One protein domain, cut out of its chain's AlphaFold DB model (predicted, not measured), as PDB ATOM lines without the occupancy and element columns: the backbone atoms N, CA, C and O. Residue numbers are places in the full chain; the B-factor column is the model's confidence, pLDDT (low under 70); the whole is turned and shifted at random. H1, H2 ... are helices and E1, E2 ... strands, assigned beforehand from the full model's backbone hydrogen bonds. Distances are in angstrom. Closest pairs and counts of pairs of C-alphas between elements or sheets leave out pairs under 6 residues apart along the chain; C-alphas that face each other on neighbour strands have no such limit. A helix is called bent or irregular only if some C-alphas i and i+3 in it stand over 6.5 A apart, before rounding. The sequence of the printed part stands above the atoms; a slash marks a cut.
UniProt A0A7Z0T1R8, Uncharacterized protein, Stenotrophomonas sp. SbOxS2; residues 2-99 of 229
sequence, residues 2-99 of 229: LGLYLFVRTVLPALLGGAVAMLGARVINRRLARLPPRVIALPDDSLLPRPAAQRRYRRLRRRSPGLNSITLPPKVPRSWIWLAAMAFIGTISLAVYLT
ATOM      1  N   LEU A   2      -3.082 -38.573  30.107       77.38
ATOM      2  CA  LEU A   2      -2.648 -37.291  30.691       77.38
ATOM      3  C   LEU A   2      -1.249 -36.839  30.220       77.38
ATOM      4  O   LEU A   2      -1.075 -35.683  29.856       77.38
ATOM      5  N   GLY A   3      -0.273 -37.754  30.161       79.81
ATOM      6  CA  GLY A   3       1.079 -37.446  29.673       79.81
ATOM      7  C   GLY A   3       1.117 -36.971  28.215       79.81
ATOM      8  O   GLY A   3       1.793 -35.994  27.920       79.81
ATOM      9  N   LEU A   4       0.330 -37.592  27.327       81.50
ATOM     10  CA  LEU A   4       0.200 -37.170  25.925       81.50
ATOM     11  C   LEU A   4      -0.434 -35.778  25.824       81.50
ATOM     12  O   LEU A   4       0.051 -34.937  25.077       81.50
ATOM     13  N   TYR A   5      -1.483 -35.518  26.607       81.44
ATOM     14  CA  TYR A   5      -2.117 -34.202  26.662       81.44
ATOM     15  C   TYR A   5      -1.144 -33.120  27.150       81.44
ATOM     16  O   TYR A   5      -1.024 -32.077  26.513       81.44
ATOM     17  N   LEU A   6      -0.412 -33.367  28.243       80.62
ATOM     18  CA  LEU A   6       0.582 -32.421  28.763       80.62
ATOM     19  C   LEU A   6       1.734 -32.207  27.778       80.62
ATOM     20  O   LEU A   6       2.173 -31.073  27.601       80.62
ATOM     21  N   PHE A   7       2.187 -33.266  27.106       83.56
ATOM     22  CA  PHE A   7       3.181 -33.180  26.042       83.56
ATOM     23  C   PHE A   7       2.683 -32.310  24.886       83.56
ATOM     24  O   PHE A   7       3.328 -31.325  24.559       83.56
ATOM     25  N   VAL A   8       1.506 -32.583  24.316       82.69
ATOM     26  CA  VAL A   8       0.950 -31.774  23.216       82.69
ATOM     27  C   VAL A   8       0.744 -30.324  23.656       82.69
ATOM     28  O   VAL A   8       1.172 -29.407  22.963       82.69
ATOM     29  N   ARG A   9       0.179 -30.104  24.846       82.06
ATOM     30  CA  ARG A   9      -0.071 -28.769  25.406       82.06
ATOM     31  C   ARG A   9       1.204 -27.956  25.654       82.06
ATOM     32  O   ARG A   9       1.125 -26.734  25.710       82.06
ATOM     33  N   THR A  10       2.361 -28.592  25.826       82.00
ATOM     34  CA  THR A  10       3.632 -27.894  26.094       82.00
ATOM     35  C   THR A  10       4.518 -27.816  24.860       82.00
ATOM     36  O   THR A  10       5.026 -26.748  24.524       82.00
ATOM     37  N   VAL A  11       4.662 -28.930  24.151       86.00
ATOM     38  CA  VAL A  11       5.553 -29.064  23.004       86.00
ATOM     39  C   VAL A  11       4.989 -28.357  21.783       86.00
ATOM     40  O   VAL A  11       5.749 -27.679  21.099       86.00
ATOM     41  N   LEU A  12       3.679 -28.427  21.516       86.75
ATOM     42  CA  LEU A  12       3.109 -27.772  20.336       86.75
ATOM     43  C   LEU A  12       3.282 -26.240  20.387       86.75
ATOM     44  O   LEU A  12       3.833 -25.691  19.429       86.75
ATOM     45  N   PRO A  13       2.927 -25.528  21.481       87.38
ATOM     46  CA  PRO A  13       3.204 -24.095  21.574       87.38
ATOM     47  C   PRO A  13       4.700 -23.773  21.536       87.38
ATOM     48  O   PRO A  13       5.087 -22.780  20.924       87.38
ATOM     49  N   ALA A  14       5.550 -24.608  22.146       87.56
ATOM     50  CA  ALA A  14       6.999 -24.409  22.124       87.56
ATOM     51  C   ALA A  14       7.578 -24.523  20.705       87.56
ATOM     52  O   ALA A  14       8.391 -23.690  20.306       87.56
ATOM     53  N   LEU A  15       7.131 -25.508  19.921       90.88
ATOM     54  CA  LEU A  15       7.540 -25.683  18.529       90.88
ATOM     55  C   LEU A  15       7.051 -24.530  17.650       90.88
ATOM     56  O   LEU A  15       7.838 -23.985  16.876       90.88
ATOM     57  N   LEU A  16       5.787 -24.117  17.795       90.25
ATOM     58  CA  LEU A  16       5.235 -22.984  17.047       90.25
ATOM     59  C   LEU A  16       5.953 -21.677  17.399       90.25
ATOM     60  O   LEU A  16       6.370 -20.943  16.504       90.25
ATOM     61  N   GLY A  17       6.174 -21.419  18.689       88.00
ATOM     62  CA  GLY A  17       6.968 -20.284  19.150       88.00
ATOM     63  C   GLY A  17       8.392 -20.326  18.589       88.00
ATOM     64  O   GLY A  17       8.874 -19.328  18.057       88.00
ATOM     65  N   GLY A  18       9.054 -21.484  18.637       89.00
ATOM     66  CA  GLY A  18      10.390 -21.680  18.073       89.00
ATOM     67  C   GLY A  18      10.449 -21.422  16.565       89.00
ATOM     68  O   GLY A  18      11.359 -20.739  16.091       89.00
ATOM     69  N   ALA A  19       9.453 -21.889  15.807       90.44
ATOM     70  CA  ALA A  19       9.342 -21.636  14.373       90.44
ATOM     71  C   ALA A  19       9.164 -20.140  14.073       90.44
ATOM     72  O   ALA A  19       9.862 -19.594  13.215       90.44
ATOM     73  N   VAL A  20       8.296 -19.450  14.819       91.69
ATOM     74  CA  VAL A  20       8.095 -17.999  14.691       91.69
ATOM     75  C   VAL A  20       9.365 -17.229  15.048       91.69
ATOM     76  O   VAL A  20       9.745 -16.316  14.316       91.69
ATOM     77  N   ALA A  21      10.073 -17.622  16.108       88.69
ATOM     78  CA  ALA A  21      11.345 -17.012  16.484       88.69
ATOM     79  C   ALA A  21      12.416 -17.211  15.397       88.69
ATOM     80  O   ALA A  21      13.104 -16.259  15.024       88.69
ATOM     81  N   MET A  22      12.522 -18.419  14.835       92.38
ATOM     82  CA  MET A  22      13.442 -18.722  13.736       92.38
ATOM     83  C   MET A  22      13.130 -17.879  12.492       92.38
ATOM     84  O   MET A  22      14.037 -17.306  11.884       92.38
ATOM     85  N   LEU A  23      11.854 -17.781  12.112       90.50
ATOM     86  CA  LEU A  23      11.416 -16.967  10.979       90.50
ATOM     87  C   LEU A  23      11.675 -15.479  11.232       90.50
ATOM     88  O   LEU A  23      12.255 -14.815  10.373       90.50
ATOM     89  N   GLY A  24      11.336 -14.975  12.419       88.06
ATOM     90  CA  GLY A  24      11.621 -13.604  12.833       88.06
ATOM     91  C   GLY A  24      13.111 -13.280  12.746       88.06
ATOM     92  O   GLY A  24      13.488 -12.285  12.127       88.06
ATOM     93  N   ALA A  25      13.976 -14.160  13.259       87.50
ATOM     94  CA  ALA A  25      15.427 -14.004  13.178       87.50
ATOM     95  C   ALA A  25      15.931 -13.983  11.726       87.50
ATOM     96  O   ALA A  25      16.732 -13.122  11.361       87.50
ATOM     97  N   ARG A  26      15.430 -14.875  10.861       89.06
ATOM     98  CA  ARG A  26      15.782 -14.883   9.429       89.06
ATOM     99  C   ARG A  26      15.359 -13.597   8.727       89.06
ATOM    100  O   ARG A  26      16.132 -13.058   7.938       89.06
ATOM    101  N   VAL A  27      14.157 -13.097   9.008       88.81
ATOM    102  CA  VAL A  27      13.647 -11.843   8.433       88.81
ATOM    103  C   VAL A  27      14.483 -10.656   8.906       88.81
ATOM    104  O   VAL A  27      14.893  -9.841   8.079       88.81
ATOM    105  N   ILE A  28      14.794 -10.586  10.203       87.12
ATOM    106  CA  ILE A  28      15.642  -9.538  10.781       87.12
ATOM    107  C   ILE A  28      17.036  -9.575  10.153       87.12
ATOM    108  O   ILE A  28      17.492  -8.547   9.665       87.12
ATOM    109  N   ASN A  29      17.678 -10.743  10.069       85.44
ATOM    110  CA  ASN A  29      19.013 -10.882   9.478       85.44
ATOM    111  C   ASN A  29      19.033 -10.517   7.989       85.44
ATOM    112  O   ASN A  29      19.926  -9.799   7.544       85.44
ATOM    113  N   ARG A  30      18.020 -10.935   7.217       86.50
ATOM    114  CA  ARG A  30      17.884 -10.541   5.803       86.50
ATOM    115  C   ARG A  30      17.709  -9.035   5.638       86.50
ATOM    116  O   ARG A  30      18.264  -8.464   4.706       86.50
ATOM    117  N   ARG A  31      16.937  -8.387   6.515       84.06
ATOM    118  CA  ARG A  31      16.754  -6.930   6.469       84.06
ATOM    119  C   ARG A  31      17.991  -6.179   6.958       84.06
ATOM    120  O   ARG A  31      18.336  -5.173   6.357       84.06
ATOM    121  N   LEU A  32      18.686  -6.682   7.979       84.25
ATOM    122  CA  LEU A  32      19.962  -6.139   8.451       84.25
ATOM    123  C   LEU A  32      21.037  -6.175   7.367       84.25
ATOM    124  O   LEU A  32      21.752  -5.197   7.212       84.25
ATOM    125  N   ALA A  33      21.124  -7.263   6.597       82.25
ATOM    126  CA  ALA A  33      22.084  -7.383   5.499       82.25
ATOM    127  C   ALA A  33      21.871  -6.336   4.390       82.25
ATOM    128  O   ALA A  33      22.782  -6.064   3.619       82.25
ATOM    129  N   ARG A  34      20.672  -5.743   4.311       82.25
ATOM    130  CA  ARG A  34      20.347  -4.658   3.374       82.25
ATOM    131  C   ARG A  34      20.609  -3.266   3.952       82.25
ATOM    132  O   ARG A  34      20.491  -2.290   3.219       82.25
ATOM    133  N   LEU A  35      20.900  -3.152   5.248       80.44
ATOM    134  CA  LEU A  35      21.185  -1.868   5.883       80.44
ATOM    135  C   LEU A  35      22.671  -1.520   5.739       80.44
ATOM    136  O   LEU A  35      23.518  -2.408   5.863       80.44
ATOM    137  N   PRO A  36      23.003  -0.236   5.517       76.81
ATOM    138  CA  PRO A  36      24.391   0.182   5.411       76.81
ATOM    139  C   PRO A  36      25.149  -0.098   6.722       76.81
ATOM    140  O   PRO A  36      24.593   0.109   7.813       76.81
ATOM    141  N   PRO A  37      26.416  -0.554   6.647       77.81
ATOM    142  CA  PRO A  37      27.277  -0.704   7.813       77.81
ATOM    143  C   PRO A  37      27.405   0.619   8.563       77.81
ATOM    144  O   PRO A  37      27.451   1.695   7.962       77.81
ATOM    145  N   ARG A  38      27.492   0.558   9.892       77.38
ATOM    146  CA  ARG A  38      27.610   1.770  10.697       77.38
ATOM    147  C   ARG A  38      29.079   2.153  10.800       77.38
ATOM    148  O   ARG A  38      29.851   1.449  11.442       77.38
ATOM    149  N   VAL A  39      29.452   3.261  10.178       78.44
ATOM    150  CA  VAL A  39      30.812   3.802  10.248       78.44
ATOM    151  C   VAL A  39      30.881   4.764  11.428       78.44
ATOM    152  O   VAL A  39      30.128   5.734  11.484       78.44
ATOM    153  N   ILE A  40      31.738   4.475  12.405       79.00
ATOM    154  CA  ILE A  40      32.027   5.394  13.509       79.00
ATOM    155  C   ILE A  40      33.417   5.968  13.272       79.00
ATOM    156  O   ILE A  40      34.385   5.210  13.193       79.00
ATOM    157  N   ALA A  41      33.505   7.293  13.153       78.44
ATOM    158  CA  ALA A  41      34.778   7.997  13.066       78.44
ATOM    159  C   ALA A  41      35.553   7.830  14.377       78.44
ATOM    160  O   ALA A  41      34.980   7.944  15.465       78.44
ATOM    161  N   LEU A  42      36.844   7.529  14.271       78.81
ATOM    162  CA  LEU A  42      37.736   7.456  15.419       78.81
ATOM    163  C   LEU A  42      38.305   8.852  15.659       78.81
ATOM    164  O   LEU A  42      39.005   9.358  14.786       78.81
ATOM    165  N   PRO A  43      38.009   9.487  16.805       77.94
ATOM    166  CA  PRO A  43      38.571  10.794  17.112       77.94
ATOM    167  C   PRO A  43      40.079  10.690  17.347       77.94
ATOM    168  O   PRO A  43      40.572   9.669  17.832       77.94
ATOM    169  N   ASP A  44      40.817  11.765  17.086       72.69
ATOM    170  CA  ASP A  44      42.254  11.789  17.365       72.69
ATOM    171  C   ASP A  44      42.562  11.561  18.851       72.69
ATOM    172  O   ASP A  44      43.529  10.883  19.188       72.69
ATOM    173  N   ASP A  45      41.683  11.982  19.753       73.56
ATOM    174  CA  ASP A  45      41.841  11.721  21.178       73.56
ATOM    175  C   ASP A  45      40.807  10.736  21.718       73.56
ATOM    176  O   ASP A  45      39.648  10.676  21.303       73.56
ATOM    177  N   SER A  46      41.224   9.914  22.685       70.94
ATOM    178  CA  SER A  46      40.321   8.947  23.302       70.94
ATOM    179  C   SER A  46      39.264   9.665  24.144       70.94
ATOM    180  O   SER A  46      39.538  10.044  25.279       70.94
ATOM    181  N   LEU A  47      38.028   9.741  23.650       75.44
ATOM    182  CA  LEU A  47      36.871  10.271  24.391       75.44
ATOM    183  C   LEU A  47      36.330   9.299  25.464       75.44
ATOM    184  O   LEU A  47      35.238   9.477  25.999       75.44
ATOM    185  N   LEU A  48      37.062   8.219  25.761       78.25
ATOM    186  CA  LEU A  48      36.634   7.184  26.700       78.25
ATOM    187  C   LEU A  48      36.985   7.601  28.142       78.25
ATOM    188  O   LEU A  48      38.162   7.822  28.435       78.25
ATOM    189  N   PRO A  49      36.012   7.614  29.076       78.38
ATOM    190  CA  PRO A  49      36.217   8.102  30.445       78.38
ATOM    191  C   PRO A  49      37.036   7.149  31.336       78.38
ATOM    192  O   PRO A  49      37.471   7.530  32.416       78.38
ATOM    193  N   ARG A  50      37.253   5.891  30.918       86.06
ATOM    194  CA  ARG A  50      37.961   4.875  31.721       86.06
ATOM    195  C   ARG A  50      39.438   4.740  31.313       86.06
ATOM    196  O   ARG A  50      39.699   4.451  30.142       86.06
ATOM    197  N   PRO A  51      40.406   4.761  32.253       83.75
ATOM    198  CA  PRO A  51      41.840   4.681  31.939       83.75
ATOM    199  C   PRO A  51      42.247   3.360  31.261       83.75
ATOM    200  O   PRO A  51      43.103   3.334  30.376       83.75
ATOM    201  N   ALA A  52      41.591   2.243  31.595       85.94
ATOM    202  CA  ALA A  52      41.814   0.961  30.920       85.94
ATOM    203  C   ALA A  52      41.382   0.984  29.440       85.94
ATOM    204  O   ALA A  52      42.025   0.369  28.586       85.94
ATOM    205  N   ALA A  53      40.312   1.717  29.128       82.62
ATOM    206  CA  ALA A  53      39.798   1.858  27.772       82.62
ATOM    207  C   ALA A  53      40.708   2.768  26.927       82.62
ATOM    208  O   ALA A  53      41.000   2.442  25.777       82.62
ATOM    209  N   GLN A  54      41.267   3.821  27.529       83.56
ATOM    210  CA  GLN A  54      42.282   4.676  26.903       83.56
ATOM    211  C   GLN A  54      43.564   3.897  26.564       83.56
ATOM    212  O   GLN A  54      44.096   4.013  25.460       83.56
ATOM    213  N   ARG A  55      44.041   3.027  27.471       85.75
ATOM    214  CA  ARG A  55      45.193   2.144  27.197       85.75
ATOM    215  C   ARG A  55      44.929   1.213  26.009       85.75
ATOM    216  O   ARG A  55      45.819   1.030  25.180       85.75
ATOM    217  N   ARG A  56      43.722   0.638  25.901       83.94
ATOM    218  CA  ARG A  56      43.322  -0.188  24.743       83.94
ATOM    219  C   ARG A  56      43.273   0.629  23.451       83.94
ATOM    220  O   ARG A  56      43.796   0.161  22.446       83.94
ATOM    221  N   TYR A  57      42.735   1.847  23.500       83.50
ATOM    222  CA  TYR A  57      42.688   2.759  22.354       83.50
ATOM    223  C   TYR A  57      44.089   3.089  21.823       83.50
ATOM    224  O   TYR A  57      44.367   2.913  20.640       83.50
ATOM    225  N   ARG A  58      45.023   3.444  22.716       82.94
ATOM    226  CA  ARG A  58      46.426   3.698  22.346       82.94
ATOM    227  C   ARG A  58      47.095   2.470  21.728       82.94
ATOM    228  O   ARG A  58      47.843   2.605  20.766       82.94
ATOM    229  N   ARG A  59      46.829   1.266  22.252       86.75
ATOM    230  CA  ARG A  59      47.354   0.010  21.679       86.75
ATOM    231  C   ARG A  59      46.793  -0.266  20.287       86.75
ATOM    232  O   ARG A  59      47.552  -0.682  19.419       86.75
ATOM    233  N   LEU A  60      45.499  -0.031  20.080       83.81
ATOM    234  CA  LEU A  60      44.856  -0.163  18.774       83.81
ATOM    235  C   LEU A  60      45.486   0.805  17.763       83.81
ATOM    236  O   LEU A  60      45.910   0.379  16.695       83.81
ATOM    237  N   ARG A  61      45.661   2.075  18.146       81.81
ATOM    238  CA  ARG A  61      46.239   3.102  17.270       81.81
ATOM    239  C   ARG A  61      47.712   2.863  16.937       81.81
ATOM    240  O   ARG A  61      48.122   3.082  15.808       81.81
ATOM    241  N   ARG A  62      48.497   2.325  17.881       82.81
ATOM    242  CA  ARG A  62      49.880   1.884  17.609       82.81
ATOM    243  C   ARG A  62      49.955   0.740  16.594       82.81
ATOM    244  O   ARG A  62      50.944   0.647  15.882       82.81
ATOM    245  N   ARG A  63      48.950  -0.140  16.550       84.12
ATOM    246  CA  ARG A  63      48.896  -1.264  15.598       84.12
ATOM    247  C   ARG A  63      48.360  -0.858  14.227       84.12
ATOM    248  O   ARG A  63      48.672  -1.518  13.243       84.12
ATOM    249  N   SER A  64      47.544   0.191  14.159       79.12
ATOM    250  CA  SER A  64      46.900   0.638  12.921       79.12
ATOM    251  C   SER A  64      46.832   2.171  12.884       79.12
ATOM    252  O   SER A  64      45.805   2.749  13.244       79.12
ATOM    253  N   PRO A  65      47.928   2.840  12.479       73.19
ATOM    254  CA  PRO A  65      48.068   4.294  12.589       73.19
ATOM    255  C   PRO A  65      47.150   5.096  11.650       73.19
ATOM    256  O   PRO A  65      46.855   6.245  11.956       73.19
ATOM    257  N   GLY A  66      46.654   4.500  10.559       74.88
ATOM    258  CA  GLY A  66      45.735   5.141   9.600       74.88
ATOM    259  C   GLY A  66      44.249   4.809   9.791       74.88
ATOM    260  O   GLY A  66      43.452   5.010   8.875       74.88
ATOM    261  N   LEU A  67      43.861   4.221  10.929       75.56
ATOM    262  CA  LEU A  67      42.489   3.755  11.142       75.56
ATOM    263  C   LEU A  67      41.566   4.912  11.566       75.56
ATOM    264  O   LEU A  67      41.356   5.155  12.751       75.56
ATOM    265  N   ASN A  68      40.994   5.611  10.586       76.81
ATOM    266  CA  ASN A  68      40.149   6.792  10.828       76.81
ATOM    267  C   ASN A  68      38.682   6.446  11.134       76.81
ATOM    268  O   ASN A  68      37.919   7.284  11.612       76.81
ATOM    269  N   SER A  69      38.260   5.207  10.874       79.31
ATOM    270  CA  SER A  69      36.898   4.759  11.164       79.31
ATOM    271  C   SER A  69      36.832   3.265  11.456       79.31
ATOM    272  O   SER A  69      37.603   2.486  10.896       79.31
ATOM    273  N   ILE A  70      35.888   2.862  12.306       79.75
ATOM    274  CA  ILE A  70      35.541   1.459  12.539       79.75
ATOM    275  C   ILE A  70      34.155   1.196  11.949       79.75
ATOM    276  O   ILE A  70      33.192   1.909  12.242       79.75
ATOM    277  N   THR A  71      34.048   0.133  11.154       75.81
ATOM    278  CA  THR A  71      32.776  -0.399  10.661       75.81
ATOM    279  C   THR A  71      32.181  -1.352  11.689       75.81
ATOM    280  O   THR A  71      32.782  -2.372  12.028       75.81
ATOM    281  N   LEU A  72      30.988  -1.038  12.177       77.12
ATOM    282  CA  LEU A  72      30.212  -1.895  13.065       77.12
ATOM    283  C   LEU A  72      29.027  -2.503  12.309       77.12
ATOM    284  O   LEU A  72      28.473  -1.858  11.407       77.12
ATOM    285  N   PRO A  73      28.596  -3.719  12.693       75.19
ATOM    286  CA  PRO A  73      27.388  -4.302  12.136       75.19
ATOM    287  C   PRO A  73      26.186  -3.377  12.394       75.19
ATOM    288  O   PRO A  73      26.126  -2.702  13.433       75.19
ATOM    289  N   PRO A  74      25.220  -3.326  11.460       78.44
ATOM    290  CA  PRO A  74      24.022  -2.519  11.625       78.44
ATOM    291  C   PRO A  74      23.271  -2.939  12.893       78.44
ATOM    292  O   PRO A  74      23.102  -4.121  13.195       78.44
ATOM    293  N   LYS A  75      22.830  -1.950  13.674       79.94
ATOM    294  CA  LYS A  75      22.105  -2.187  14.924       79.94
ATOM    295  C   LYS A  75      20.656  -2.559  14.611       79.94
ATOM    296  O   LYS A  75      19.983  -1.816  13.903       79.94
ATOM    297  N   VAL A  76      20.158  -3.653  15.192       81.25
ATOM    298  CA  VAL A  76      18.738  -4.027  15.082       81.25
ATOM    299  C   VAL A  76      17.863  -2.919  15.686       81.25
ATOM    300  O   VAL A  76      18.064  -2.560  16.855       81.25
ATOM    301  N   PRO A  77      16.882  -2.383  14.940       85.25
ATOM    302  CA  PRO A  77      15.896  -1.463  15.489       85.25
ATOM    303  C   PRO A  77      15.121  -2.106  16.645       85.25
ATOM    304  O   PRO A  77      14.634  -3.231  16.529       85.25
ATOM    305  N   ARG A  78      14.946  -1.374  17.754       86.19
ATOM    306  CA  ARG A  78      14.173  -1.866  18.912       86.19
ATOM    307  C   ARG A  78      12.740  -2.253  18.533       86.19
ATOM    308  O   ARG A  78      12.211  -3.208  19.088       86.19
ATOM    309  N   SER A  79      12.137  -1.559  17.568       87.56
ATOM    310  CA  SER A  79      10.797  -1.870  17.060       87.56
ATOM    311  C   SER A  79      10.699  -3.271  16.451       87.56
ATOM    312  O   SER A  79       9.693  -3.942  16.641       87.56
ATOM    313  N   TRP A  80      11.747  -3.761  15.779       87.81
ATOM    314  CA  TRP A  80      11.748  -5.112  15.206       87.81
ATOM    315  C   TRP A  80      11.807  -6.188  16.288       87.81
ATOM    316  O   TRP A  80      11.158  -7.222  16.157       87.81
ATOM    317  N   ILE A  81      12.538  -5.921  17.375       86.62
ATOM    318  CA  ILE A  81      12.582  -6.800  18.549       86.62
ATOM    319  C   ILE A  81      11.194  -6.863  19.198       86.62
ATOM    320  O   ILE A  81      10.711  -7.954  19.480       86.62
ATOM    321  N   TRP A  82      10.526  -5.716  19.365       90.31
ATOM    322  CA  TRP A  82       9.162  -5.665  19.900       90.31
ATOM    323  C   TRP A  82       8.151  -6.406  19.022       90.31
ATOM    324  O   TRP A  82       7.367  -7.193  19.543       90.31
ATOM    325  N   LEU A  83       8.199  -6.225  17.700       90.19
ATOM    326  CA  LEU A  83       7.320  -6.945  16.774       90.19
ATOM    327  C   LEU A  83       7.541  -8.462  16.829       90.19
ATOM    328  O   LEU A  83       6.575  -9.218  16.885       90.19
ATOM    329  N   ALA A  84       8.799  -8.913  16.861       88.25
ATOM    330  CA  ALA A  84       9.121 -10.333  16.981       88.25
ATOM    331  C   ALA A  84       8.658 -10.916  18.328       88.25
ATOM    332  O   ALA A  84       8.099 -12.012  18.360       88.25
ATOM    333  N   ALA A  85       8.835 -10.174  19.424       90.19
ATOM    334  CA  ALA A  85       8.371 -10.577  20.748       90.19
ATOM    335  C   ALA A  85       6.839 -10.691  20.804       90.19
ATOM    336  O   ALA A  85       6.320 -11.696  21.282       90.19
ATOM    337  N   MET A  86       6.117  -9.710  20.257       92.38
ATOM    338  CA  MET A  86       4.654  -9.740  20.195       92.38
ATOM    339  C   MET A  86       4.143 -10.910  19.352       92.38
ATOM    340  O   MET A  86       3.223 -11.605  19.775       92.38
ATOM    341  N   ALA A  87       4.766 -11.181  18.201       89.88
ATOM    342  CA  ALA A  87       4.412 -12.327  17.368       89.88
ATOM    343  C   ALA A  87       4.641 -13.661  18.098       89.88
ATOM    344  O   ALA A  87       3.791 -14.550  18.047       89.88
ATOM    345  N   PHE A  88       5.759 -13.794  18.814       90.44
ATOM    346  CA  PHE A  88       6.074 -14.983  19.603       90.44
ATOM    347  C   PHE A  88       5.064 -15.205  20.736       90.44
ATOM    348  O   PHE A  88       4.472 -16.282  20.827       90.44
ATOM    349  N   ILE A  89       4.824 -14.178  21.559       89.38
ATOM    350  CA  ILE A  89       3.873 -14.241  22.678       89.38
ATOM    351  C   ILE A  89       2.470 -14.542  22.151       89.38
ATOM    352  O   ILE A  89       1.836 -15.480  22.624       89.38
ATOM    353  N   GLY A  90       2.021 -13.813  21.127       89.69
ATOM    354  CA  GLY A  90       0.712 -14.016  20.513       89.69
ATOM    355  C   GLY A  90       0.529 -15.436  19.980       89.69
ATOM    356  O   GLY A  90      -0.507 -16.047  20.220       89.69
ATOM    357  N   THR A  91       1.553 -16.002  19.335       89.50
ATOM    358  CA  THR A  91       1.502 -17.377  18.813       89.50
ATOM    359  C   THR A  91       1.384 -18.403  19.933       89.50
ATOM    360  O   THR A  91       0.561 -19.312  19.845       89.50
ATOM    361  N   ILE A  92       2.166 -18.261  21.008       88.12
ATOM    362  CA  ILE A  92       2.095 -19.176  22.154       88.12
ATOM    363  C   ILE A  92       0.737 -19.063  22.842       88.12
ATOM    364  O   ILE A  92       0.100 -20.084  23.100       88.12
ATOM    365  N   SER A  93       0.270 -17.841  23.107       85.62
ATOM    366  CA  SER A  93      -1.032 -17.598  23.727       85.62
ATOM    367  C   SER A  93      -2.169 -18.187  22.894       85.62
ATOM    368  O   SER A  93      -3.023 -18.882  23.441       85.62
ATOM    369  N   LEU A  94      -2.151 -17.978  21.576       88.25
ATOM    370  CA  LEU A  94      -3.146 -18.527  20.659       88.25
ATOM    371  C   LEU A  94      -3.098 -20.059  20.617       88.25
ATOM    372  O   LEU A  94      -4.140 -20.703  20.699       88.25
ATOM    373  N   ALA A  95      -1.907 -20.656  20.545       86.00
ATOM    374  CA  ALA A  95      -1.750 -22.109  20.541       86.00
ATOM    375  C   ALA A  95      -2.285 -22.742  21.835       86.00
ATOM    376  O   ALA A  95      -2.998 -23.745  21.792       86.00
ATOM    377  N   VAL A  96      -1.993 -22.137  22.990       83.62
ATOM    378  CA  VAL A  96      -2.518 -22.592  24.285       83.62
ATOM    379  C   VAL A  96      -4.036 -22.422  24.357       83.62
ATOM    380  O   VAL A  96      -4.707 -23.310  24.877       83.62
ATOM    381  N   TYR A  97      -4.576 -21.323  23.827       83.81
ATOM    382  CA  TYR A  97      -6.016 -21.054  23.811       83.81
ATOM    383  C   TYR A  97      -6.793 -22.046  22.936       83.81
ATOM    384  O   TYR A  97      -7.843 -22.536  23.342       83.81
ATOM    385  N   LEU A  98      -6.259 -22.381  21.762       83.56
ATOM    386  CA  LEU A  98      -6.874 -23.335  20.835       83.56
ATOM    387  C   LEU A  98      -6.706 -24.796  21.270       83.56
ATOM    388  O   LEU A  98      -7.389 -25.671  20.739       83.56
ATOM    389  N   THR A  99      -5.807 -25.087  22.216       80.31
ATOM    390  CA  THR A  99      -5.615 -26.454  22.703       80.31
ATOM    391  C   THR A  99      -6.848 -26.876  23.513       80.31
ATOM    392  O   THR A  99      -7.133 -26.261  24.544       80.31
TER     393      THR A  99
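Overview. This is residues 2 to 99 of the 229 residues of an uncharacterized protein of Stenotrophomonas sp. SbOxS2 (UniProt A0A7Z0T1R8). The model is a long, thin shape: two long helices, H1 and H3, side by side and running opposite ways at one end, then a narrow neck of two short strands, E1 and E2, and a small head at the other end that holds the helix H2. The chain goes out along H1 and E1, folds back through H2 in the head, and returns along E2 and H3. The printed part has 98 residues, with three named helices and two named strands in the order H1, E1, H2, E2, H3; the two strands make one antiparallel sheet of order E1 - E2, and the class is mostly helix. The whole is extended, with a radius of gyration of the C-alphas of 22.4 A, and its C-alphas span 67 by 30 by 20 A, a rod.

Along the chain. H1, residues 2 to 32, begins at C-alpha 2 at (-2.648, -37.291, 30.691) and is 44.5 A from first to last C-alpha. It is neither bent nor irregular, but only just: C-alphas 9 and 12 are 6.1 A apart. E1, residues 38 to 41, measures 9.8 A. H2, residues 51 to 63, begins at C-alpha 51 at (41.840, 4.681, 31.939) and measures 18.8 A. E2, residues 69 to 72, measures 9.6 A. H3, residues 78 to 98, measures 30.1 A and ends at C-alpha 98 at (-6.874, -23.335, 20.835).

Arrangement. H1 and H3 touch, with 21 pairs of C-alphas within 8 A; the closest C-alphas are those of Pro 13 and Ile 92, 5.1 A apart. They run opposite ways at a shallow tilt of 22 degrees, with their centres 10.1 A apart. E1 and E2 are antiparallel neighbours, with 155 degrees between their directions. C-alphas 41 and 69 face each other at 4.3 A, and so do C-alphas 38 and 72 at 5.1 A. Across this pair N 38 and O 72 are within hydrogen-bond range at 3.0 A, as are N 70 and O 40 at 2.9 A. H2 touches no helix and is apart from H1 and H3. H1 is apart from E2, and E1 is apart from H3. In H2 and H3 every O i to N i+4 pair is within hydrogen-bond range; in H1 26 of 27 are.

Size, cuts and confidence. The two C-alphas farthest apart are those of Leu 2 and Pro 65, at 68.0 A, while the first and last printed C-alphas, of Leu 2 and Thr 99, are 13.8 A apart. The printed part has no cut. The links H1 to E1, H2 to E2 and E2 to H3 are tight, the link E1 to H2, with 9 residues, is short, and no link is long. The mean pLDDT of the printed part is 83.5, and no printed residue is under 70.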